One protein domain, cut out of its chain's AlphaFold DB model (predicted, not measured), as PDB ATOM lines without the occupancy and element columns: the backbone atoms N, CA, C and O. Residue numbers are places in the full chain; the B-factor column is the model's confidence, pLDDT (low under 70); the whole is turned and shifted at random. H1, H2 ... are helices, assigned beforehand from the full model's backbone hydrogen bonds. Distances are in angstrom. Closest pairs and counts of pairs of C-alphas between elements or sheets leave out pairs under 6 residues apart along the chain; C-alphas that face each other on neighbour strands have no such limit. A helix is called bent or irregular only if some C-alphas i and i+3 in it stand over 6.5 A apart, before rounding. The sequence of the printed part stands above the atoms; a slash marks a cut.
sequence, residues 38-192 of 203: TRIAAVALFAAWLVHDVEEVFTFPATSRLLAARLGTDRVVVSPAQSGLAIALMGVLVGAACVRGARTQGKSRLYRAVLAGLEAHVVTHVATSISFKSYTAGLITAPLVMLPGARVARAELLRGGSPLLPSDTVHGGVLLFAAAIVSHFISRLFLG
ATOM      1  N   THR A  38     -23.736  -1.059 -23.281       88.38
ATOM      2  CA  THR A  38     -24.874  -1.956 -23.044       88.38
ATOM      3  C   THR A  38     -24.928  -2.548 -21.634       88.38
ATOM      4  O   THR A  38     -26.020  -2.751 -21.106       88.38
ATOM      5  N   ARG A  39     -23.785  -2.845 -21.002       91.19
ATOM      6  CA  ARG A  39     -23.760  -3.334 -19.616       91.19
ATOM      7  C   ARG A  39     -24.248  -2.246 -18.663       91.19
ATOM      8  O   ARG A  39     -25.084  -2.536 -17.813       91.19
ATOM      9  N   ILE A  40     -23.768  -1.015 -18.840       91.00
ATOM     10  CA  ILE A  40     -24.204   0.143 -18.046       91.00
ATOM     11  C   ILE A  40     -25.704   0.376 -18.250       91.00
ATOM     12  O   ILE A  40     -26.442   0.479 -17.275       91.00
ATOM     13  N   ALA A  41     -26.177   0.354 -19.499       93.25
ATOM     14  CA  ALA A  41     -27.597   0.465 -19.825       93.25
ATOM     15  C   ALA A  41     -28.460  -0.624 -19.173       93.25
ATOM     16  O   ALA A  41     -29.522  -0.316 -18.642       93.25
ATOM     17  N   ALA A  42     -28.022  -1.885 -19.189       95.62
ATOM     18  CA  ALA A  42     -28.771  -2.980 -18.577       95.62
ATOM     19  C   ALA A  42     -28.862  -2.831 -17.049       95.62
ATOM     20  O   ALA A  42     -29.910  -3.107 -16.467       95.62
ATOM     21  N   VAL A  43     -27.789  -2.366 -16.401       94.56
ATOM     22  CA  VAL A  43     -27.789  -2.064 -14.960       94.56
ATOM     23  C   VAL A  43     -28.688  -0.867 -14.657       94.56
ATOM     24  O   VAL A  43     -29.503  -0.946 -13.744       94.56
ATOM     25  N   ALA A  44     -28.591   0.210 -15.438       94.69
ATOM     26  CA  ALA A  44     -29.423   1.400 -15.275       94.69
ATOM     27  C   ALA A  44     -30.914   1.083 -15.458       94.69
ATOM     28  O   ALA A  44     -31.732   1.539 -14.664       94.69
ATOM     29  N   LEU A  45     -31.265   0.255 -16.449       97.44
ATOM     30  CA  LEU A  45     -32.632  -0.217 -16.664       97.44
ATOM     31  C   LEU A  45     -33.152  -1.003 -15.458       97.44
ATOM     32  O   LEU A  45     -34.252  -0.733 -14.986       97.44
ATOM     33  N   PHE A  46     -32.368  -1.961 -14.954       98.12
ATOM     34  CA  PHE A  46     -32.765  -2.766 -13.800       98.12
ATOM     35  C   PHE A  46     -32.892  -1.925 -12.527       98.12
ATOM     36  O   PHE A  46     -33.843  -2.101 -11.773       98.12
ATOM     37  N   ALA A  47     -31.967  -0.992 -12.294       97.31
ATOM     38  CA  ALA A  47     -32.023  -0.084 -11.154       97.31
ATOM     39  C   ALA A  47     -33.247   0.839 -11.227       97.31
ATOM     40  O   ALA A  47     -33.939   1.019 -10.229       97.31
ATOM     41  N   ALA A  48     -33.544   1.381 -12.412       97.56
ATOM     42  CA  ALA A  48     -34.727   2.204 -12.630       97.56
ATOM     43  C   ALA A  48     -36.022   1.415 -12.394       97.56
ATOM     44  O   ALA A  48     -36.914   1.916 -11.713       97.56
ATOM     45  N   TRP A  49     -36.087   0.174 -12.890       98.00
ATOM     46  CA  TRP A  49     -37.194  -0.749 -12.627       98.00
ATOM     47  C   TRP A  49     -37.345  -1.004 -11.129       98.00
ATOM     48  O   TRP A  49     -38.418  -0.805 -10.583       98.00
ATOM     49  N   LEU A  50     -36.256  -1.337 -10.436       97.12
ATOM     50  CA  LEU A  50     -36.301  -1.635  -9.009       97.12
ATOM     51  C   LEU A  50     -36.814  -0.445  -8.185       97.12
ATOM     52  O   LEU A  50     -37.647  -0.626  -7.304       97.12
ATOM     53  N   VAL A  51     -36.334   0.770  -8.463       96.56
ATOM     54  CA  VAL A  51     -36.789   1.982  -7.759       96.56
ATOM     55  C   VAL A  51     -38.266   2.263  -8.040       96.56
ATOM     56  O   VAL A  51     -39.005   2.621  -7.124       96.56
ATOM     57  N   HIS A  52     -38.698   2.091  -9.289       96.38
ATOM     58  CA  HIS A  52     -40.094   2.248  -9.682       96.38
ATOM     59  C   HIS A  52     -41.008   1.226  -8.991       96.38
ATOM     60  O   HIS A  52     -41.997   1.601  -8.364       96.38
ATOM     61  N   ASP A  53     -40.639  -0.050  -9.017       95.00
ATOM     62  CA  ASP A  53     -41.426  -1.127  -8.429       95.00
ATOM     63  C   ASP A  53     -41.452  -1.066  -6.892       95.00
ATOM     64  O   ASP A  53     -42.426  -1.496  -6.278       95.00
ATOM     65  N   VAL A  54     -40.449  -0.469  -6.234       93.06
ATOM     66  CA  VAL A  54     -40.533  -0.168  -4.793       93.06
ATOM     67  C   VAL A  54     -41.705   0.775  -4.498       93.06
ATOM     68  O   VAL A  54     -42.429   0.541  -3.531       93.06
ATOM     69  N   GLU A  55     -41.945   1.799  -5.326       93.19
ATOM     70  CA  GLU A  55     -43.154   2.628  -5.198       93.19
ATOM     71  C   GLU A  55     -44.414   1.769  -5.367       93.19
ATOM     72  O   GLU A  55     -45.355   1.877  -4.570       93.19
ATOM     73  N   GLU A  56     -44.436   0.893  -6.375       91.44
ATOM     74  CA  GLU A  56     -45.577   0.015  -6.637       91.44
ATOM     75  C   GLU A  56     -45.882  -0.905  -5.449       91.44
ATOM     76  O   GLU A  56     -47.046  -1.011  -5.063       91.44
ATOM     77  N   VAL A  57     -44.882  -1.500  -4.785       91.31
ATOM     78  CA  VAL A  57     -45.101  -2.351  -3.596       91.31
ATOM     79  C   VAL A  57     -45.989  -1.644  -2.562       91.31
ATOM     80  O   VAL A  57     -46.917  -2.257  -2.023       91.31
ATOM     81  N   PHE A  58     -45.739  -0.357  -2.306       89.44
ATOM     82  CA  PHE A  58     -46.455   0.418  -1.290       89.44
ATOM     83  C   PHE A  58     -47.794   0.986  -1.774       89.44
ATOM     84  O   PHE A  58     -48.732   1.124  -0.986       89.44
ATOM     85  N   THR A  59     -47.909   1.309  -3.058       91.81
ATOM     86  CA  THR A  59     -49.062   2.042  -3.615       91.81
ATOM     87  C   THR A  59     -50.075   1.137  -4.322       91.81
ATOM     88  O   THR A  59     -51.265   1.470  -4.425       91.81
ATOM     89  N   PHE A  60     -49.652  -0.045  -4.770       92.00
ATOM     90  CA  PHE A  60     -50.487  -0.985  -5.509       92.00
ATOM     91  C   PHE A  60     -51.668  -1.529  -4.696       92.00
ATOM     92  O   PHE A  60     -52.773  -1.573  -5.243       92.00
ATOM     93  N   PRO A  61     -51.546  -1.847  -3.388       90.94
ATOM     94  CA  PRO A  61     -52.705  -2.253  -2.593       90.94
ATOM     95  C   PRO A  61     -53.824  -1.203  -2.583       90.94
ATOM     96  O   PRO A  61     -54.994  -1.555  -2.742       90.94
ATOM     97  N   ALA A  62     -53.490   0.088  -2.471       90.19
ATOM     98  CA  ALA A  62     -54.472   1.173  -2.535       90.19
ATOM     99  C   ALA A  62     -55.103   1.288  -3.934       90.19
ATOM    100  O   ALA A  62     -56.326   1.356  -4.060       90.19
ATOM    101  N   THR A  63     -54.281   1.205  -4.981       91.25
ATOM    102  CA  THR A  63     -54.741   1.214  -6.381       91.25
ATOM    103  C   THR A  63     -55.685   0.043  -6.676       91.25
ATOM    104  O   THR A  63     -56.726   0.221  -7.306       91.25
ATOM    105  N   SER A  64     -55.386  -1.150  -6.154       92.19
ATOM    106  CA  SER A  64     -56.209  -2.352  -6.344       92.19
ATOM    107  C   SER A  64     -57.599  -2.230  -5.711       92.19
ATOM    108  O   SER A  64     -58.575  -2.726  -6.269       92.19
ATOM    109  N   ARG A  65     -57.722  -1.514  -4.583       91.50
ATOM    110  CA  ARG A  65     -59.017  -1.218  -3.944       91.50
ATOM    111  C   ARG A  65     -59.838  -0.242  -4.774       91.50
ATOM    112  O   ARG A  65     -61.047  -0.412  -4.901       91.50
ATOM    113  N   LEU A  66     -59.185   0.752  -5.371       89.75
ATOM    114  CA  LEU A  66     -59.845   1.687  -6.273       89.75
ATOM    115  C   LEU A  66     -60.354   0.971  -7.537       89.75
ATOM    116  O   LEU A  66     -61.478   1.208  -7.977       89.75
ATOM    117  N   LEU A  67     -59.564   0.040  -8.079       90.69
ATOM    118  CA  LEU A  67     -59.983  -0.828  -9.181       90.69
ATOM    119  C   LEU A  67     -61.148  -1.745  -8.774       90.69
ATOM    120  O   LEU A  67     -62.117  -1.858  -9.522       90.69
ATOM    121  N   ALA A  68     -61.096  -2.348  -7.584       91.44
ATOM    122  CA  ALA A  68     -62.173  -3.184  -7.047       91.44
ATOM    123  C   ALA A  68     -63.497  -2.420  -6.939       91.44
ATOM    124  O   ALA A  68     -64.535  -2.932  -7.358       91.44
ATOM    125  N   ALA A  69     -63.447  -1.173  -6.459       90.44
ATOM    126  CA  ALA A  69     -64.612  -0.300  -6.382       90.44
ATOM    127  C   ALA A  69     -65.209  -0.007  -7.768       90.44
ATOM    128  O   ALA A  69     -66.426  -0.040  -7.926       90.44
ATOM    129  N   ARG A  70     -64.372   0.220  -8.792       87.81
ATOM    130  CA  ARG A  70     -64.846   0.458 -10.168       87.81
ATOM    131  C   ARG A  70     -65.424  -0.780 -10.846       87.81
ATOM    132  O   ARG A  70     -66.345  -0.652 -11.643       87.81
ATOM    133  N   LEU A  71     -64.876  -1.957 -10.555       89.44
ATOM    134  CA  LEU A  71     -65.333  -3.226 -11.129       89.44
ATOM    135  C   LEU A  71     -66.468  -3.879 -10.325       89.44
ATOM    136  O   LEU A  71     -67.011  -4.892 -10.760       89.44
ATOM    137  N   GLY A  72     -66.798  -3.349  -9.144       90.00
ATOM    138  CA  GLY A  72     -67.780  -3.947  -8.238       90.00
ATOM    139  C   GLY A  72     -67.364  -5.328  -7.715       90.00
ATOM    140  O   GLY A  72     -68.223  -6.154  -7.413       90.00
ATOM    141  N   THR A  73     -66.059  -5.621  -7.644       89.19
ATOM    142  CA  THR A  73     -65.562  -6.937  -7.220       89.19
ATOM    143  C   THR A  73     -64.289  -6.856  -6.388       89.19
ATOM    144  O   THR A  73     -63.278  -6.308  -6.817       89.19
ATOM    145  N   ASP A  74     -64.290  -7.509  -5.225       87.88
ATOM    146  CA  ASP A  74     -63.110  -7.596  -4.354       87.88
ATOM    147  C   ASP A  74     -62.053  -8.587  -4.869       87.88
ATOM    148  O   ASP A  74     -60.949  -8.673  -4.328       87.88
ATOM    149  N   ARG A  75     -62.351  -9.337  -5.942       85.75
ATOM    150  CA  ARG A  75     -61.432 -10.337  -6.516       85.75
ATOM    151  C   ARG A  75     -60.117  -9.738  -7.008       85.75
ATOM    152  O   ARG A  75     -59.134 -10.465  -7.111       85.75
ATOM    153  N   VAL A  76     -60.094  -8.440  -7.303       87.31
ATOM    154  CA  VAL A  76     -58.901  -7.722  -7.775       87.31
ATOM    155  C   VAL A  76     -58.111  -7.061  -6.646       87.31
ATOM    156  O   VAL A  76     -57.021  -6.567  -6.902       87.31
ATOM    157  N   VAL A  77     -58.603  -7.082  -5.400       91.38
ATOM    158  CA  VAL A  77     -57.879  -6.508  -4.255       91.38
ATOM    159  C   VAL A  77     -56.631  -7.334  -3.977       91.38
ATOM    160  O   VAL A  77     -56.709  -8.556  -3.821       91.38
ATOM    161  N   VAL A  78     -55.486  -6.662  -3.900       90.19
ATOM    162  CA  VAL A  78     -54.174  -7.264  -3.650       90.19
ATOM    163  C   VAL A  78     -53.648  -6.782  -2.301       90.19
ATOM    164  O   VAL A  78     -53.656  -5.587  -2.001       90.19
ATOM    165  N   SER A  79     -53.214  -7.718  -1.456       90.44
ATOM    166  CA  SER A  79     -52.560  -7.400  -0.180       90.44
ATOM    167  C   SER A  79     -51.103  -6.948  -0.388       90.44
ATOM    168  O   SER A  79     -50.491  -7.322  -1.392       90.44
ATOM    169  N   PRO A  80     -50.495  -6.210   0.560       90.69
ATOM    170  CA  PRO A  80     -49.085  -5.819   0.465       90.69
ATOM    171  C   PRO A  80     -48.133  -7.007   0.266       90.69
ATOM    172  O   PRO A  80     -47.241  -6.942  -0.572       90.69
ATOM    173  N   ALA A  81     -48.364  -8.125   0.965       91.12
ATOM    174  CA  ALA A  81     -47.545  -9.329   0.826       91.12
ATOM    175  C   ALA A  81     -47.675  -9.965  -0.571       91.12
ATOM    176  O   ALA A  81     -46.676 -10.354  -1.173       91.12
ATOM    177  N   GLN A  82     -48.894 -10.019  -1.121       92.25
ATOM    178  CA  GLN A  82     -49.125 -10.497  -2.489       92.25
ATOM    179  C   GLN A  82     -48.498  -9.584  -3.544       92.25
ATOM    180  O   GLN A  82     -48.010 -10.094  -4.552       92.25
ATOM    181  N   SER A  83     -48.518  -8.267  -3.316       93.44
ATOM    182  CA  SER A  83     -47.850  -7.280  -4.169       93.44
ATOM    183  C   SER A  83     -46.337  -7.495  -4.153       93.44
ATOM    184  O   SER A  83     -45.733  -7.711  -5.199       93.44
ATOM    185  N   GLY A  84     -45.739  -7.566  -2.958       95.19
ATOM    186  CA  GLY A  84     -44.303  -7.792  -2.788       95.19
ATOM    187  C   GLY A  84     -43.819  -9.096  -3.425       95.19
ATOM    188  O   GLY A  84     -42.815  -9.092  -4.130       95.19
ATOM    189  N   LEU A  85     -44.553 -10.202  -3.249       95.44
ATOM    190  CA  LEU A  85     -44.204 -11.474  -3.890       95.44
ATOM    191  C   LEU A  85     -44.346 -11.410  -5.418       95.44
ATOM    192  O   LEU A  85     -43.478 -11.912  -6.128       95.44
ATOM    193  N   ALA A  86     -45.405 -10.782  -5.938       94.94
ATOM    194  CA  ALA A  86     -45.578 -10.637  -7.382       94.94
ATOM    195  C   ALA A  86     -44.450  -9.796  -8.009       94.94
ATOM    196  O   ALA A  86     -43.882 -10.189  -9.027       94.94
ATOM    197  N   ILE A  87     -44.070  -8.695  -7.362       95.69
ATOM    198  CA  ILE A  87     -42.970  -7.824  -7.795       95.69
ATOM    199  C   ILE A  87     -41.621  -8.545  -7.705       95.69
ATOM    200  O   ILE A  87     -40.806  -8.442  -8.619       95.69
ATOM    201  N   ALA A  88     -41.391  -9.357  -6.670       96.62
ATOM    202  CA  ALA A  88     -40.182 -10.174  -6.575       96.62
ATOM    203  C   ALA A  88     -40.054 -11.163  -7.754       96.62
ATOM    204  O   ALA A  88     -38.972 -11.307  -8.323       96.62
ATOM    205  N   LEU A  89     -41.158 -11.801  -8.163       97.94
ATOM    206  CA  LEU A  89     -41.190 -12.691  -9.332       97.94
ATOM    207  C   LEU A  89     -40.904 -11.931 -10.636       97.94
ATOM    208  O   LEU A  89     -40.108 -12.393 -11.458       97.94
ATOM    209  N   MET A  90     -41.483 -10.740 -10.798       98.25
ATOM    210  CA  MET A  90     -41.166  -9.851 -11.921       98.25
ATOM    211  C   MET A  90     -39.689  -9.441 -11.912       98.25
ATOM    212  O   MET A  90     -39.045  -9.453 -12.961       98.25
ATOM    213  N   GLY A  91     -39.107  -9.190 -10.740       97.56
ATOM    214  CA  GLY A  91     -37.690  -8.863 -10.595       97.56
ATOM    215  C   GLY A  91     -36.755  -9.965 -11.065       97.56
ATOM    216  O   GLY A  91     -35.734  -9.668 -11.686       97.56
ATOM    217  N   VAL A  92     -37.121 -11.235 -10.872       98.38
ATOM    218  CA  VAL A  92     -36.370 -12.364 -11.446       98.38
ATOM    219  C   VAL A  92     -36.396 -12.311 -12.975       98.38
ATOM    220  O   VAL A  92     -35.350 -12.451 -13.611       98.38
ATOM    221  N   LEU A  93     -37.563 -12.068 -13.579       98.44
ATOM    222  CA  LEU A  93     -37.710 -11.962 -15.034       98.44
ATOM    223  C   LEU A  93     -36.908 -10.782 -15.603       98.44
ATOM    224  O   LEU A  93     -36.120 -10.963 -16.538       98.44
ATOM    225  N   VAL A  94     -37.090  -9.584 -15.044       98.44
ATOM    226  CA  VAL A  94     -36.424  -8.358 -15.508       98.44
ATOM    227  C   VAL A  94     -34.916  -8.449 -15.278       98.44
ATOM    228  O   VAL A  94     -34.136  -8.141 -16.183       98.44
ATOM    229  N   GLY A  95     -34.485  -8.957 -14.121       98.25
ATOM    230  CA  GLY A  95     -33.079  -9.208 -13.812       98.25
ATOM    231  C   GLY A  95     -32.443 -10.194 -14.792       98.25
ATOM    232  O   GLY A  95     -31.395  -9.903 -15.373       98.25
ATOM    233  N   ALA A  96     -33.101 -11.323 -15.073       98.44
ATOM    234  CA  ALA A  96     -32.629 -12.295 -16.061       98.44
ATOM    235  C   ALA A  96     -32.535 -11.690 -17.471       98.44
ATOM    236  O   ALA A  96     -31.570 -11.947 -18.201       98.44
ATOM    237  N   ALA A  97     -33.503 -10.857 -17.860       98.31
ATOM    238  CA  ALA A  97     -33.476 -10.138 -19.126       98.31
ATOM    239  C   ALA A  97     -32.281  -9.175 -19.203       98.31
ATOM    240  O   ALA A  97     -31.558  -9.200 -20.200       98.31
ATOM    241  N   CYS A  98     -32.015  -8.400 -18.148       97.94
ATOM    242  CA  CYS A  98     -30.885  -7.467 -18.071       97.94
ATOM    243  C   CYS A  98     -29.534  -8.192 -18.095       97.94
ATOM    244  O   CYS A  98     -28.650  -7.814 -18.865       97.94
ATOM    245  N   VAL A  99     -29.387  -9.296 -17.352       97.62
ATOM    246  CA  VAL A  99     -28.182 -10.146 -17.394       97.62
ATOM    247  C   VAL A  99     -27.941 -10.676 -18.808       97.62
ATOM    248  O   VAL A  99     -26.820 -10.620 -19.317       97.62
ATOM    249  N   ARG A 100     -28.989 -11.158 -19.486       96.62
ATOM    250  CA  ARG A 100     -28.881 -11.598 -20.885       96.62
ATOM    251  C   ARG A 100     -28.551 -10.440 -21.821       96.62
ATOM    252  O   ARG A 100     -27.750 -10.629 -22.731       96.62
ATOM    253  N   GLY A 101     -29.129  -9.262 -21.610       95.62
ATOM    254  CA  GLY A 101     -28.813  -8.041 -22.352       95.62
ATOM    255  C   GLY A 101     -27.331  -7.698 -22.257       95.62
ATOM    256  O   GLY A 101     -26.662  -7.607 -23.283       95.62
ATOM    257  N   ALA A 102     -26.795  -7.639 -21.038       94.12
ATOM    258  CA  ALA A 102     -25.382  -7.373 -20.786       94.12
ATOM    259  C   ALA A 102     -24.458  -8.423 -21.431       94.12
ATOM    260  O   ALA A 102     -23.475  -8.062 -22.075       94.12
ATOM    261  N   ARG A 103     -24.783  -9.719 -21.313       93.62
ATOM    262  CA  ARG A 103     -23.979 -10.813 -21.898       93.62
ATOM    263  C   ARG A 103     -24.004 -10.847 -23.425       93.62
ATOM    264  O   ARG A 103     -23.042 -11.281 -24.040       93.62
ATOM    265  N   THR A 104     -25.104 -10.415 -24.035       92.94
ATOM    266  CA  THR A 104     -25.304 -10.464 -25.496       92.94
ATOM    267  C   THR A 104     -25.079  -9.119 -26.179       92.94
ATOM    268  O   THR A 104     -25.437  -8.980 -27.348       92.94
ATOM    269  N   GLN A 105     -24.539  -8.124 -25.464       91.56
ATOM    270  CA  GLN A 105     -24.398  -6.749 -25.963       91.56
ATOM    271  C   GLN A 105     -25.717  -6.224 -26.569       91.56
ATOM    272  O   GLN A 105     -25.747  -5.643 -27.649       91.56
ATOM    273  N   GLY A 106     -26.845  -6.511 -25.911       92.00
ATOM    274  CA  GLY A 106     -28.164  -6.017 -26.314       92.00
ATOM    275  C   GLY A 106     -28.868  -6.823 -27.410       92.00
ATOM    276  O   GLY A 106     -30.018  -6.528 -27.733       92.00
ATOM    277  N   LYS A 107     -28.239  -7.879 -27.948       93.50
ATOM    278  CA  LYS A 107     -28.821  -8.729 -29.007       93.50
ATOM    279  C   LYS A 107     -29.888  -9.709 -28.499       93.50
ATOM    280  O   LYS A 107     -30.632 -10.283 -29.291       93.50
ATOM    281  N   SER A 108     -29.989  -9.923 -27.186       96.62
ATOM    282  CA  SER A 108     -30.995 -10.802 -26.575       96.62
ATOM    283  C   SER A 108     -32.421 -10.331 -26.884       96.62
ATOM    284  O   SER A 108     -32.842  -9.269 -26.429       96.62
ATOM    285  N   ARG A 109     -33.205 -11.174 -27.570       97.25
ATOM    286  CA  ARG A 109     -34.637 -10.928 -27.827       97.25
ATOM    287  C   ARG A 109     -35.429 -10.680 -26.543       97.25
ATOM    288  O   ARG A 109     -36.267  -9.792 -26.515       97.25
ATOM    289  N   LEU A 110     -35.123 -11.422 -25.473       98.06
ATOM    290  CA  LEU A 110     -35.775 -11.237 -24.174       98.06
ATOM    291  C   LEU A 110     -35.472  -9.854 -23.582       98.06
ATOM    292  O   LEU A 110     -36.377  -9.196 -23.091       98.06
ATOM    293  N   TYR A 111     -34.215  -9.406 -23.656       97.94
ATOM    294  CA  TYR A 111     -33.820  -8.087 -23.154       97.94
ATOM    295  C   TYR A 111     -34.541  -6.972 -23.906       97.94
ATOM    296  O   TYR A 111     -35.104  -6.075 -23.291       97.94
ATOM    297  N   ARG A 112     -34.564  -7.064 -25.238       97.94
ATOM    298  CA  ARG A 112     -35.213  -6.081 -26.109       97.94
ATOM    299  C   ARG A 112     -36.719  -6.016 -25.877       97.94
ATOM    300  O   ARG A 112     -37.252  -4.920 -25.753       97.94
ATOM    301  N   ALA A 113     -37.374  -7.173 -25.764       98.19
ATOM    302  CA  ALA A 113     -38.793  -7.255 -25.441       98.19
ATOM    303  C   ALA A 113     -39.082  -6.648 -24.062       98.19
ATOM    304  O   ALA A 113     -39.940  -5.784 -23.953       98.19
ATOM    305  N   VAL A 114     -38.339  -7.029 -23.017       98.50
ATOM    306  CA  VAL A 114     -38.531  -6.472 -21.667       98.50
ATOM    307  C   VAL A 114     -38.292  -4.963 -21.646       98.50
ATOM    308  O   VAL A 114     -39.132  -4.239 -21.132       98.50
ATOM    309  N   LEU A 115     -37.216  -4.467 -22.259       98.06
ATOM    310  CA  LEU A 115     -36.944  -3.032 -22.365       98.06
ATOM    311  C   LEU A 115     -38.095  -2.277 -23.048       98.06
ATOM    312  O   LEU A 115     -38.600  -1.298 -22.504       98.06
ATOM    313  N   ALA A 116     -38.528  -2.741 -24.222       97.69
ATOM    314  CA  ALA A 116     -39.603  -2.100 -24.977       97.69
ATOM    315  C   ALA A 116     -40.960  -2.198 -24.258       97.69
ATOM    316  O   ALA A 116     -41.761  -1.266 -24.305       97.69
ATOM    317  N   GLY A 117     -41.215  -3.318 -23.582       97.69
ATOM    318  CA  GLY A 117     -42.404  -3.522 -22.762       97.69
ATOM    319  C   GLY A 117     -42.423  -2.607 -21.543       97.69
ATOM    320  O   GLY A 117     -43.457  -2.025 -21.244       97.69
ATOM    321  N   LEU A 118     -41.284  -2.423 -20.878       97.44
ATOM    322  CA  LEU A 118     -41.150  -1.521 -19.740       97.44
ATOM    323  C   LEU A 118     -41.315  -0.050 -20.152       97.44
ATOM    324  O   LEU A 118     -41.925   0.723 -19.418       97.44
ATOM    325  N   GLU A 119     -40.854   0.343 -21.346       95.94
ATOM    326  CA  GLU A 119     -41.189   1.664 -21.900       95.94
ATOM    327  C   GLU A 119     -42.703   1.838 -22.090       95.94
ATOM    328  O   GLU A 119     -43.243   2.902 -21.785       95.94
ATOM    329  N   ALA A 120     -43.398   0.810 -22.584       95.56
ATOM    330  CA  ALA A 120     -44.851   0.845 -22.753       95.56
ATOM    331  C   ALA A 120     -45.599   0.816 -21.407       95.56
ATOM    332  O   ALA A 120     -46.623   1.483 -21.259       95.56
ATOM    333  N   HIS A 121     -45.068   0.102 -20.412       95.12
ATOM    334  CA  HIS A 121     -45.603   0.017 -19.048       95.12
ATOM    335  C   HIS A 121     -45.745   1.396 -18.401       95.12
ATOM    336  O   HIS A 121     -46.791   1.701 -17.828       95.12
ATOM    337  N   VAL A 122     -44.770   2.290 -18.603       96.12
ATOM    338  CA  VAL A 122     -44.856   3.684 -18.127       96.12
ATOM    339  C   VAL A 122     -46.136   4.373 -18.603       96.12
ATOM    340  O   VAL A 122     -46.797   5.073 -17.835       96.12
ATOM    341  N   VAL A 123     -46.513   4.169 -19.868       95.06
ATOM    342  CA  VAL A 123     -47.719   4.779 -20.443       95.06
ATOM    343  C   VAL A 123     -48.971   4.253 -19.745       95.06
ATOM    344  O   VAL A 123     -49.897   5.025 -19.497       95.06
ATOM    345  N   THR A 124     -48.998   2.967 -19.385       93.25
ATOM    346  CA  THR A 124     -50.154   2.370 -18.704       93.25
ATOM    347  C   THR A 124     -50.394   2.968 -17.322       93.25
ATOM    348  O   THR A 124     -51.552   3.197 -16.971       93.25
ATOM    349  N   HIS A 125     -49.346   3.334 -16.580       95.00
ATOM    350  CA  HIS A 125     -49.485   4.020 -15.289       95.00
ATOM    351  C   HIS A 125     -50.096   5.404 -15.416       95.00
ATOM    352  O   HIS A 125     -51.067   5.726 -14.731       95.00
ATOM    353  N   VAL A 126     -49.576   6.202 -16.348       94.25
ATOM    354  CA  VAL A 126     -50.092   7.550 -16.613       94.25
ATOM    355  C   VAL A 126     -51.544   7.481 -17.089       94.25
ATOM    356  O   VAL A 126     -52.409   8.181 -16.561       94.25
ATOM    357  N   ALA A 127     -51.842   6.589 -18.038       93.44
ATOM    358  CA  ALA A 127     -53.194   6.391 -18.553       93.44
ATOM    359  C   ALA A 127     -54.164   5.924 -17.457       93.44
ATOM    360  O   ALA A 127     -55.300   6.402 -17.390       93.44
ATOM    361  N   THR A 128     -53.717   5.032 -16.569       91.62
ATOM    362  CA  THR A 128     -54.509   4.564 -15.427       91.62
ATOM    363  C   THR A 128     -54.787   5.715 -14.466       91.62
ATOM    364  O   THR A 128     -55.949   5.966 -14.165       91.62
ATOM    365  N   SER A 129     -53.786   6.498 -14.062       92.62
ATOM    366  CA  SER A 129     -53.995   7.664 -13.190       92.62
ATOM    367  C   SER A 129     -54.980   8.681 -13.772       92.62
ATOM    368  O   SER A 129     -55.882   9.143 -13.070       92.62
ATOM    369  N   ILE A 130     -54.874   8.980 -15.072       94.06
ATOM    370  CA  ILE A 130     -55.807   9.877 -15.774       94.06
ATOM    371  C   ILE A 130     -57.226   9.297 -15.762       94.06
ATOM    372  O   ILE A 130     -58.178   9.979 -15.383       94.06
ATOM    373  N   SER A 131     -57.370   8.020 -16.125       92.44
ATOM    374  CA  SER A 131     -58.665   7.322 -16.165       92.44
ATOM    375  C   SER A 131     -59.313   7.264 -14.782       92.44
ATOM    376  O   SER A 131     -60.537   7.374 -14.638       92.44
ATOM    377  N   PHE A 132     -58.488   7.101 -13.748       90.25
ATOM    378  CA  PHE A 132     -58.914   7.024 -12.364       90.25
ATOM    379  C   PHE A 132     -59.159   8.391 -11.720       90.25
ATOM    380  O   PHE A 132     -59.877   8.453 -10.723       90.25
ATOM    381  N   LYS A 133     -58.649   9.476 -12.323       92.06
ATOM    382  CA  LYS A 133     -58.622  10.832 -11.749       92.06
ATOM    383  C   LYS A 133     -58.093  10.801 -10.314       92.06
ATOM    384  O   LYS A 133     -58.664  11.394  -9.405       92.06
ATOM    385  N   SER A 134     -57.066   9.992 -10.090       90.62
ATOM    386  CA  SER A 134     -56.522   9.686  -8.769       90.62
ATOM    387  C   SER A 134     -55.052   9.330  -8.899       90.62
ATOM    388  O   SER A 134     -54.611   8.873  -9.952       90.62
ATOM    389  N   TYR A 135     -54.310   9.505  -7.809       88.81
ATOM    390  CA  TYR A 135     -52.963   8.967  -7.709       88.81
ATOM    391  C   TYR A 135     -53.031   7.438  -7.734       88.81
ATOM    392  O   TYR A 135     -53.598   6.833  -6.821       88.81
ATOM    393  N   THR A 136     -52.477   6.816  -8.772       92.00
ATOM    394  CA  THR A 136     -52.307   5.360  -8.829       92.00
ATOM    395  C   THR A 136     -50.840   4.993  -8.714       92.00
ATOM    396  O   THR A 136     -49.963   5.837  -8.898       92.00
ATOM    397  N   ALA A 137     -50.588   3.725  -8.398       90.75
ATOM    398  CA  ALA A 137     -49.245   3.179  -8.325       90.75
ATOM    399  C   ALA A 137     -48.427   3.569  -9.556       90.75
ATOM    400  O   ALA A 137     -48.944   3.519 -10.670       90.75
ATOM    401  N   GLY A 138     -47.189   4.008  -9.335       90.81
ATOM    402  CA  GLY A 138     -46.250   4.297 -10.408       90.81
ATOM    403  C   GLY A 138     -46.421   5.654 -11.089       90.81
ATOM    404  O   GLY A 138     -45.628   5.964 -11.974       90.81
ATOM    405  N   LEU A 139     -47.393   6.494 -10.709       92.81
ATOM    406  CA  LEU A 139     -47.630   7.780 -11.385       92.81
ATOM    407  C   LEU A 139     -46.400   8.699 -11.387       92.81
ATOM    408  O   LEU A 139     -46.164   9.397 -12.372       92.81
ATOM    409  N   ILE A 140     -45.622   8.715 -10.302       93.88
ATOM    410  CA  ILE A 140     -44.441   9.581 -10.188       93.88
ATOM    411  C   ILE A 140     -43.194   8.863 -10.699       93.88
ATOM    412  O   ILE A 140     -42.490   9.390 -11.563       93.88
ATOM    413  N   THR A 141     -42.888   7.670 -10.187       95.94
ATOM    414  CA  THR A 141     -41.625   7.007 -10.544       95.94
ATOM    415  C   THR A 141     -41.620   6.450 -11.965       95.94
ATOM    416  O   THR A 141     -40.547   6.392 -12.565       95.94
ATOM    417  N   ALA A 142     -42.767   6.113 -12.568       94.50
ATOM    418  CA  ALA A 142     -42.781   5.642 -13.953       94.50
ATOM    419  C   ALA A 142     -42.237   6.707 -14.931       94.50
ATOM    420  O   ALA A 142     -41.286   6.407 -15.658       94.50
ATOM    421  N   PRO A 143     -42.751   7.955 -14.962       95.44
ATOM    422  CA  PRO A 143     -42.215   8.984 -15.849       95.44
ATOM    423  C   PRO A 143     -40.867   9.552 -15.392       95.44
ATOM    424  O   PRO A 143     -40.077   9.944 -16.248       95.44
ATOM    425  N   LEU A 144     -40.590   9.626 -14.084       96.62
ATOM    426  CA  LEU A 144     -39.385  10.304 -13.582       96.62
ATOM    427  C   LEU A 144     -38.172   9.391 -13.399       96.62
ATOM    428  O   LEU A 144     -37.047   9.881 -13.398       96.62
ATOM    429  N   VAL A 145     -38.375   8.083 -13.245       97.19
ATOM    430  CA  VAL A 145     -37.295   7.121 -12.982       97.19
ATOM    431  C   VAL A 145     -37.255   6.056 -14.066       97.19
ATOM    432  O   VAL A 145     -36.242   5.914 -14.757       97.19
ATOM    433  N   MET A 146     -38.366   5.344 -14.261       97.75
ATOM    434  CA  MET A 146     -38.394   4.207 -15.175       97.75
ATOM    435  C   MET A 146     -38.182   4.633 -16.627       97.75
ATOM    436  O   MET A 146     -37.385   4.036 -17.354       97.75
ATOM    437  N   LEU A 147     -38.853   5.709 -17.040       97.06
ATOM    438  CA  LEU A 147     -38.760   6.232 -18.394       97.06
ATOM    439  C   LEU A 147     -37.340   6.707 -18.740       97.06
ATOM    440  O   LEU A 147     -36.820   6.231 -19.749       97.06
ATOM    441  N   PRO A 148     -36.655   7.560 -17.948       96.62
ATOM    442  CA  PRO A 148     -35.254   7.884 -18.204       96.62
ATOM    443  C   PRO A 148     -34.345   6.653 -18.290       96.62
ATOM    444  O   PRO A 148     -33.564   6.550 -19.238       96.62
ATOM    445  N   GLY A 149     -34.479   5.693 -17.366       95.25
ATOM    446  CA  GLY A 149     -33.684   4.460 -17.381       95.25
ATOM    447  C   GLY A 149     -33.878   3.646 -18.663       95.25
ATOM    448  O   GLY A 149     -32.910   3.228 -19.304       95.25
ATOM    449  N   ALA A 150     -35.128   3.496 -19.103       96.62
ATOM    450  CA  ALA A 150     -35.451   2.813 -20.349       96.62
ATOM    451  C   ALA A 150     -34.952   3.571 -21.591       96.62
ATOM    452  O   ALA A 150     -34.442   2.958 -22.533       96.62
ATOM    453  N   ARG A 151     -34.988   4.907 -21.578       96.56
ATOM    454  CA  ARG A 151     -34.480   5.732 -22.685       96.56
ATOM    455  C   ARG A 151     -32.970   5.661 -22.829       96.56
ATOM    456  O   ARG A 151     -32.491   5.599 -23.961       96.56
ATOM    457  N   VAL A 152     -32.229   5.604 -21.723       95.06
ATOM    458  CA  VAL A 152     -30.780   5.346 -21.747       95.06
ATOM    459  C   VAL A 152     -30.505   3.990 -22.396       95.06
ATOM    460  O   VAL A 152     -29.727   3.904 -23.344       95.06
ATOM    461  N   ALA A 153     -31.202   2.939 -21.963       95.44
ATOM    462  CA  ALA A 153     -31.021   1.604 -22.523       95.44
ATOM    463  C   ALA A 153     -31.387   1.510 -24.014       95.44
ATOM    464  O   ALA A 153     -30.689   0.850 -24.790       95.44
ATOM    465  N   ARG A 154     -32.440   2.211 -24.444       96.19
ATOM    466  CA  ARG A 154     -32.832   2.319 -25.854       96.19
ATOM    467  C   ARG A 154     -31.806   3.087 -26.685       96.19
ATOM    468  O   ARG A 154     -31.498   2.662 -27.799       96.19
ATOM    469  N   ALA A 155     -31.281   4.194 -26.162       94.81
ATOM    470  CA  ALA A 155     -30.253   4.983 -26.833       94.81
ATOM    471  C   ALA A 155     -28.975   4.163 -27.052       94.81
ATOM    472  O   ALA A 155     -28.393   4.223 -28.132       94.81
ATOM    473  N   GLU A 156     -28.586   3.332 -26.083       94.12
ATOM    474  CA  GLU A 156     -27.444   2.423 -26.234       94.12
ATOM    475  C   GLU A 156     -27.668   1.358 -27.314       94.12
ATOM    476  O   GLU A 156     -26.777   1.102 -28.122       94.12
ATOM    477  N   LEU A 157     -28.868   0.775 -27.404       93.50
ATOM    478  CA  LEU A 157     -29.194  -0.147 -28.500       93.50
ATOM    479  C   LEU A 157     -29.139   0.535 -29.873       93.50
ATOM    480  O   LEU A 157     -28.683  -0.070 -30.847       93.50
ATOM    481  N   LEU A 158     -29.583   1.791 -29.952       93.81
ATOM    482  CA  LEU A 158     -29.523   2.586 -31.174       93.81
ATOM    483  C   LEU A 158     -28.070   2.895 -31.572       93.81
ATOM    484  O   LEU A 158     -27.710   2.702 -32.730       93.81
ATOM    485  N   ARG A 159     -27.227   3.307 -30.615       91.12
ATOM    486  CA  ARG A 159     -25.783   3.539 -30.820       91.12
ATOM    487  C   ARG A 159     -25.051   2.274 -31.263       91.12
ATOM    488  O   ARG A 159     -24.182   2.343 -32.122       91.12
ATOM    489  N   GLY A 160     -25.452   1.117 -30.737       86.38
ATOM    490  CA  GLY A 160     -24.959  -0.199 -31.154       86.38
ATOM    491  C   GLY A 160     -25.510  -0.706 -32.494       86.38
ATOM    492  O   GLY A 160     -25.313  -1.876 -32.822       86.38
ATOM    493  N   GLY A 161     -26.244   0.119 -33.253       89.38
ATOM    494  CA  GLY A 161     -26.781  -0.233 -34.573       89.38
ATOM    495  C   GLY A 161     -27.929  -1.247 -34.546       89.38
ATOM    496  O   GLY A 161     -28.250  -1.842 -35.571       89.38
ATOM    497  N   SER A 162     -28.545  -1.472 -33.385       91.12
ATOM    498  CA  SER A 162     -29.613  -2.460 -33.184       91.12
ATOM    499  C   SER A 162     -30.864  -1.803 -32.582       91.12
ATOM    500  O   SER A 162     -31.255  -2.155 -31.466       91.12
ATOM    501  N   PRO A 163     -31.520  -0.851 -33.277       94.44
ATOM    502  CA  PRO A 163     -32.689  -0.140 -32.753       94.44
ATOM    503  C   PRO A 163     -33.825  -1.096 -32.374       94.44
ATOM    504  O   PRO A 163     -33.985  -2.150 -32.989       94.44
ATOM    505  N   LEU A 164     -34.621  -0.730 -31.364       95.50
ATOM    506  CA  LEU A 164     -35.841  -1.463 -31.008       95.50
ATOM    507  C   LEU A 164     -36.851  -1.423 -32.158       95.50
ATOM    508  O   LEU A 164     -37.054  -0.378 -32.777       95.50
ATOM    509  N   LEU A 165     -37.489  -2.561 -32.414       95.31
ATOM    510  CA  LEU A 165     -38.529  -2.702 -33.428       95.31
ATOM    511  C   LEU A 165     -39.918  -2.589 -32.783       95.31
ATOM    512  O   LEU A 165     -40.074  -2.941 -31.614       95.31
ATOM    513  N   PRO A 166     -40.966  -2.202 -33.535       95.56
ATOM    514  CA  PRO A 166     -42.340  -2.215 -33.021       95.56
ATOM    515  C   PRO A 166     -42.778  -3.593 -32.498       95.56
ATOM    516  O   PRO A 166     -43.513  -3.694 -31.517       95.56
ATOM    517  N   SER A 167     -42.278  -4.669 -33.112       95.81
ATOM    518  CA  SER A 167     -42.518  -6.038 -32.653       95.81
ATOM    519  C   SER A 167     -41.910  -6.317 -31.276       95.81
ATOM    520  O   SER A 167     -42.489  -7.090 -30.517       95.81
ATOM    521  N   ASP A 168     -40.796  -5.673 -30.907       97.19
ATOM    522  CA  ASP A 168     -40.222  -5.791 -29.563       97.19
ATOM    523  C   ASP A 168     -41.183  -5.209 -28.515       97.19
ATOM    524  O   ASP A 168     -41.364  -5.813 -27.461       97.19
ATOM    525  N   THR A 169     -41.862  -4.094 -28.817       96.19
ATOM    526  CA  THR A 169     -42.878  -3.499 -27.932       96.19
ATOM    527  C   THR A 169     -44.090  -4.408 -27.764       96.19
ATOM    528  O   THR A 169     -44.540  -4.607 -26.639       96.19
ATOM    529  N   VAL A 170     -44.600  -5.001 -28.848       96.75
ATOM    530  CA  VAL A 170     -45.740  -5.935 -28.775       96.75
ATOM    531  C   VAL A 170     -45.372  -7.170 -27.955       96.75
ATOM    532  O   VAL A 170     -46.079  -7.514 -27.010       96.75
ATOM    533  N   HIS A 171     -44.243  -7.816 -28.267       97.50
ATOM    534  CA  HIS A 171     -43.775  -8.978 -27.511       97.50
ATOM    535  C   HIS A 171     -43.503  -8.629 -26.047       97.50
ATOM    536  O   HIS A 171     -43.834  -9.412 -25.163       97.50
ATOM    537  N   GLY A 172     -42.923  -7.456 -25.794       97.19
ATOM    538  CA  GLY A 172     -42.665  -6.930 -24.462       97.19
ATOM    539  C   GLY A 172     -43.932  -6.725 -23.652       97.19
ATOM    540  O   GLY A 172     -44.029  -7.225 -22.536       97.19
ATOM    541  N   GLY A 173     -44.919  -6.040 -24.229       96.75
ATOM    542  CA  GLY A 173     -46.212  -5.804 -23.596       96.75
ATOM    543  C   GLY A 173     -46.932  -7.109 -23.263       96.75
ATOM    544  O   GLY A 173     -47.340  -7.302 -22.121       96.75
ATOM    545  N   VAL A 174     -47.018  -8.043 -24.220       97.56
ATOM    546  CA  VAL A 174     -47.627  -9.368 -23.996       97.56
ATOM    547  C   VAL A 174     -46.887 -10.138 -22.903       97.56
ATOM    548  O   VAL A 174     -47.522 -10.680 -21.999       97.56
ATOM    549  N   LEU A 175     -45.552 -10.171 -22.960       98.19
ATOM    550  CA  LEU A 175     -44.721 -10.876 -21.988       98.19
ATOM    551  C   LEU A 175     -44.911 -10.322 -20.575       98.19
ATOM    552  O   LEU A 175     -45.163 -11.099 -19.658       98.19
ATOM    553  N   LEU A 176     -44.784  -9.007 -20.393       97.56
ATOM    554  CA  LEU A 176     -44.877  -8.381 -19.073       97.56
ATOM    555  C   LEU A 176     -46.292  -8.482 -18.508       97.56
ATOM    556  O   LEU A 176     -46.446  -8.797 -17.334       97.56
ATOM    557  N   PHE A 177     -47.318  -8.295 -19.338       96.44
ATOM    558  CA  PHE A 177     -48.705  -8.445 -18.910       96.44
ATOM    559  C   PHE A 177     -49.013  -9.882 -18.467       96.44
ATOM    560  O   PHE A 177     -49.551 -10.098 -17.380       96.44
ATOM    561  N   ALA A 178     -48.619 -10.878 -19.267       97.62
ATOM    562  CA  ALA A 178     -48.790 -12.283 -18.910       97.62
ATOM    563  C   ALA A 178     -47.999 -12.641 -17.642       97.62
ATOM    564  O   ALA A 178     -48.536 -13.288 -16.744       97.62
ATOM    565  N   ALA A 179     -46.748 -12.184 -17.536       97.69
ATOM    566  CA  ALA A 179     -45.912 -12.409 -16.362       97.69
ATOM    567  C   ALA A 179     -46.503 -11.766 -15.098       97.69
ATOM    568  O   ALA A 179     -46.491 -12.399 -14.043       97.69
ATOM    569  N   ALA A 180     -47.084 -10.568 -15.195       95.06
ATOM    570  CA  ALA A 180     -47.751  -9.906 -14.078       95.06
ATOM    571  C   ALA A 180     -48.984 -10.693 -13.609       95.06
ATOM    572  O   ALA A 180     -49.132 -10.957 -12.414       95.06
ATOM    573  N   ILE A 181     -49.835 -11.151 -14.538       95.62
ATOM    574  CA  ILE A 181     -50.995 -12.001 -14.213       95.62
ATOM    575  C   ILE A 181     -50.545 -13.283 -13.511       95.62
ATOM    576  O   ILE A 181     -51.074 -13.626 -12.454       95.62
ATOM    577  N   VAL A 182     -49.557 -13.978 -14.079       97.25
ATOM    578  CA  VAL A 182     -49.011 -15.216 -13.506       97.25
ATOM    579  C   VAL A 182     -48.432 -14.955 -12.116       97.25
ATOM    580  O   VAL A 182     -48.713 -15.713 -11.192       97.25
ATOM    581  N   SER A 183     -47.695 -13.860 -11.931       96.50
ATOM    582  CA  SER A 183     -47.086 -13.497 -10.647       96.50
ATOM    583  C   SER A 183     -48.136 -13.213  -9.570       96.50
ATOM    584  O   SER A 183     -48.005 -13.692  -8.443       96.50
ATOM    585  N   HIS A 184     -49.220 -12.512  -9.911       93.88
ATOM    586  CA  HIS A 184     -50.346 -12.302  -8.997       93.88
ATOM    587  C   HIS A 184     -51.131 -13.584  -8.715       93.88
ATOM    588  O   HIS A 184     -51.624 -13.776  -7.603       93.88
ATOM    589  N   PHE A 185     -51.263 -14.474  -9.697       94.31
ATOM    590  CA  PHE A 185     -51.904 -15.767  -9.488       94.31
ATOM    591  C   PHE A 185     -51.085 -16.638  -8.530       94.31
ATOM    592  O   PHE A 185     -51.621 -17.131  -7.538       94.31
ATOM    593  N   ILE A 186     -49.773 -16.743  -8.763       95.12
ATOM    594  CA  ILE A 186     -48.830 -17.418  -7.866       95.12
ATOM    595  C   ILE A 186     -48.914 -16.801  -6.468       95.12
ATOM    596  O   ILE A 186     -49.089 -17.527  -5.492       95.12
ATOM    597  N   SER A 187     -48.874 -15.474  -6.339       93.94
ATOM    598  CA  SER A 187     -48.903 -14.852  -5.014       93.94
ATOM    599  C   SER A 187     -50.209 -15.106  -4.256       93.94
ATOM    600  O   SER A 187     -50.176 -15.320  -3.045       93.94
ATOM    601  N   ARG A 188     -51.353 -15.182  -4.951       91.56
ATOM    602  CA  ARG A 188     -52.633 -15.603  -4.355       91.56
ATOM    603  C   ARG A 188     -52.635 -17.063  -3.911       91.56
ATOM    604  O   ARG A 188     -53.216 -17.354  -2.869       91.56
ATOM    605  N   LEU A 189     -52.010 -17.960  -4.672       92.62
ATOM    606  CA  LEU A 189     -51.907 -19.375  -4.308       92.62
ATOM    607  C   LEU A 189     -51.026 -19.581  -3.070       92.62
ATOM    608  O   LEU A 189     -51.407 -20.327  -2.176       92.62
ATOM    609  N   PHE A 190     -49.882 -18.898  -2.999       91.44
ATOM    610  CA  PHE A 190     -48.918 -19.071  -1.907       91.44
ATOM    611  C   PHE A 190     -49.306 -18.342  -0.615       91.44
ATOM    612  O   PHE A 190     -48.998 -18.829   0.468       91.44
ATOM    613  N   LEU A 191     -49.968 -17.184  -0.705       89.06
ATOM    614  CA  LEU A 191     -50.296 -16.351   0.463       89.06
ATOM    615  C   LEU A 191     -51.785 -16.395   0.842       89.06
ATOM    616  O   LEU A 191     -52.198 -15.769   1.818       89.06
ATOM    617  N   GLY A 192     -52.603 -17.131   0.081       72.75
ATOM    618  CA  GLY A 192     -54.047 -17.232   0.269       72.75
ATOM    619  C   GLY A 192     -54.798 -15.925  -0.021       72.75
ATOM    620  O   GLY A 192     -54.217 -14.865  -0.251       72.75
TER     621      GLY A 192
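AT A GLANCE: This is residues 38 to 192 of the 203 residues of the protein "HXXEE domain-containing protein" of Cryobacterium sp. Sr54 (UniProt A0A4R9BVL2). H1a, H2, H3 and H4 form an up-and-down four-helix bundle, each running against the one before; H5 crosses H3 and packs on H2, and H1b turns away at one end. The 155 printed residues include five named helices, H1 to H5, and no named strand: all helix, compact, radius of gyration of the C-alphas 15.5 A, spans 49 by 33 by 25 A.

HOW THE PARTS SIT: H1, residues 38 to 71, assigned as one helix by its hydrogen bonds, is bent: C-alphas 58 and 61 are 6.9 A apart, between arms H1a, 38 to 58, and H1b, 61 to 71. H1a touches H2, residues 80 to 103, opposite ways at a shallow tilt of 5 degrees; closest C-alphas, Arg 39 and Ala 102, 4.5 A. H3, residues 109 to 132, touches H5, residues 166 to 191, about perpendicular at 73 degrees; closest C-alphas, Gly 117 and Gly 172, 3.8 A. H1a touches H4, residues 141 to 159; closest C-alphas, Ala 41 and Ala 153, 4.5 A. Every O i to N i+4 pair is within hydrogen-bond range in H1b, H2 and H5, but 15 of 17 in H1a, 19 of 20 in H3, 13 of 15 in H4.

IN THESE COORDINATES: H1a begins at C-alpha 38 (-24.874, -1.956, -23.044); H5, 37.2 A long, ends at C-alpha 191 (-50.296, -16.351, 0.463).

THE WHOLE: The printed part has no cut, no long link and no residue under 70.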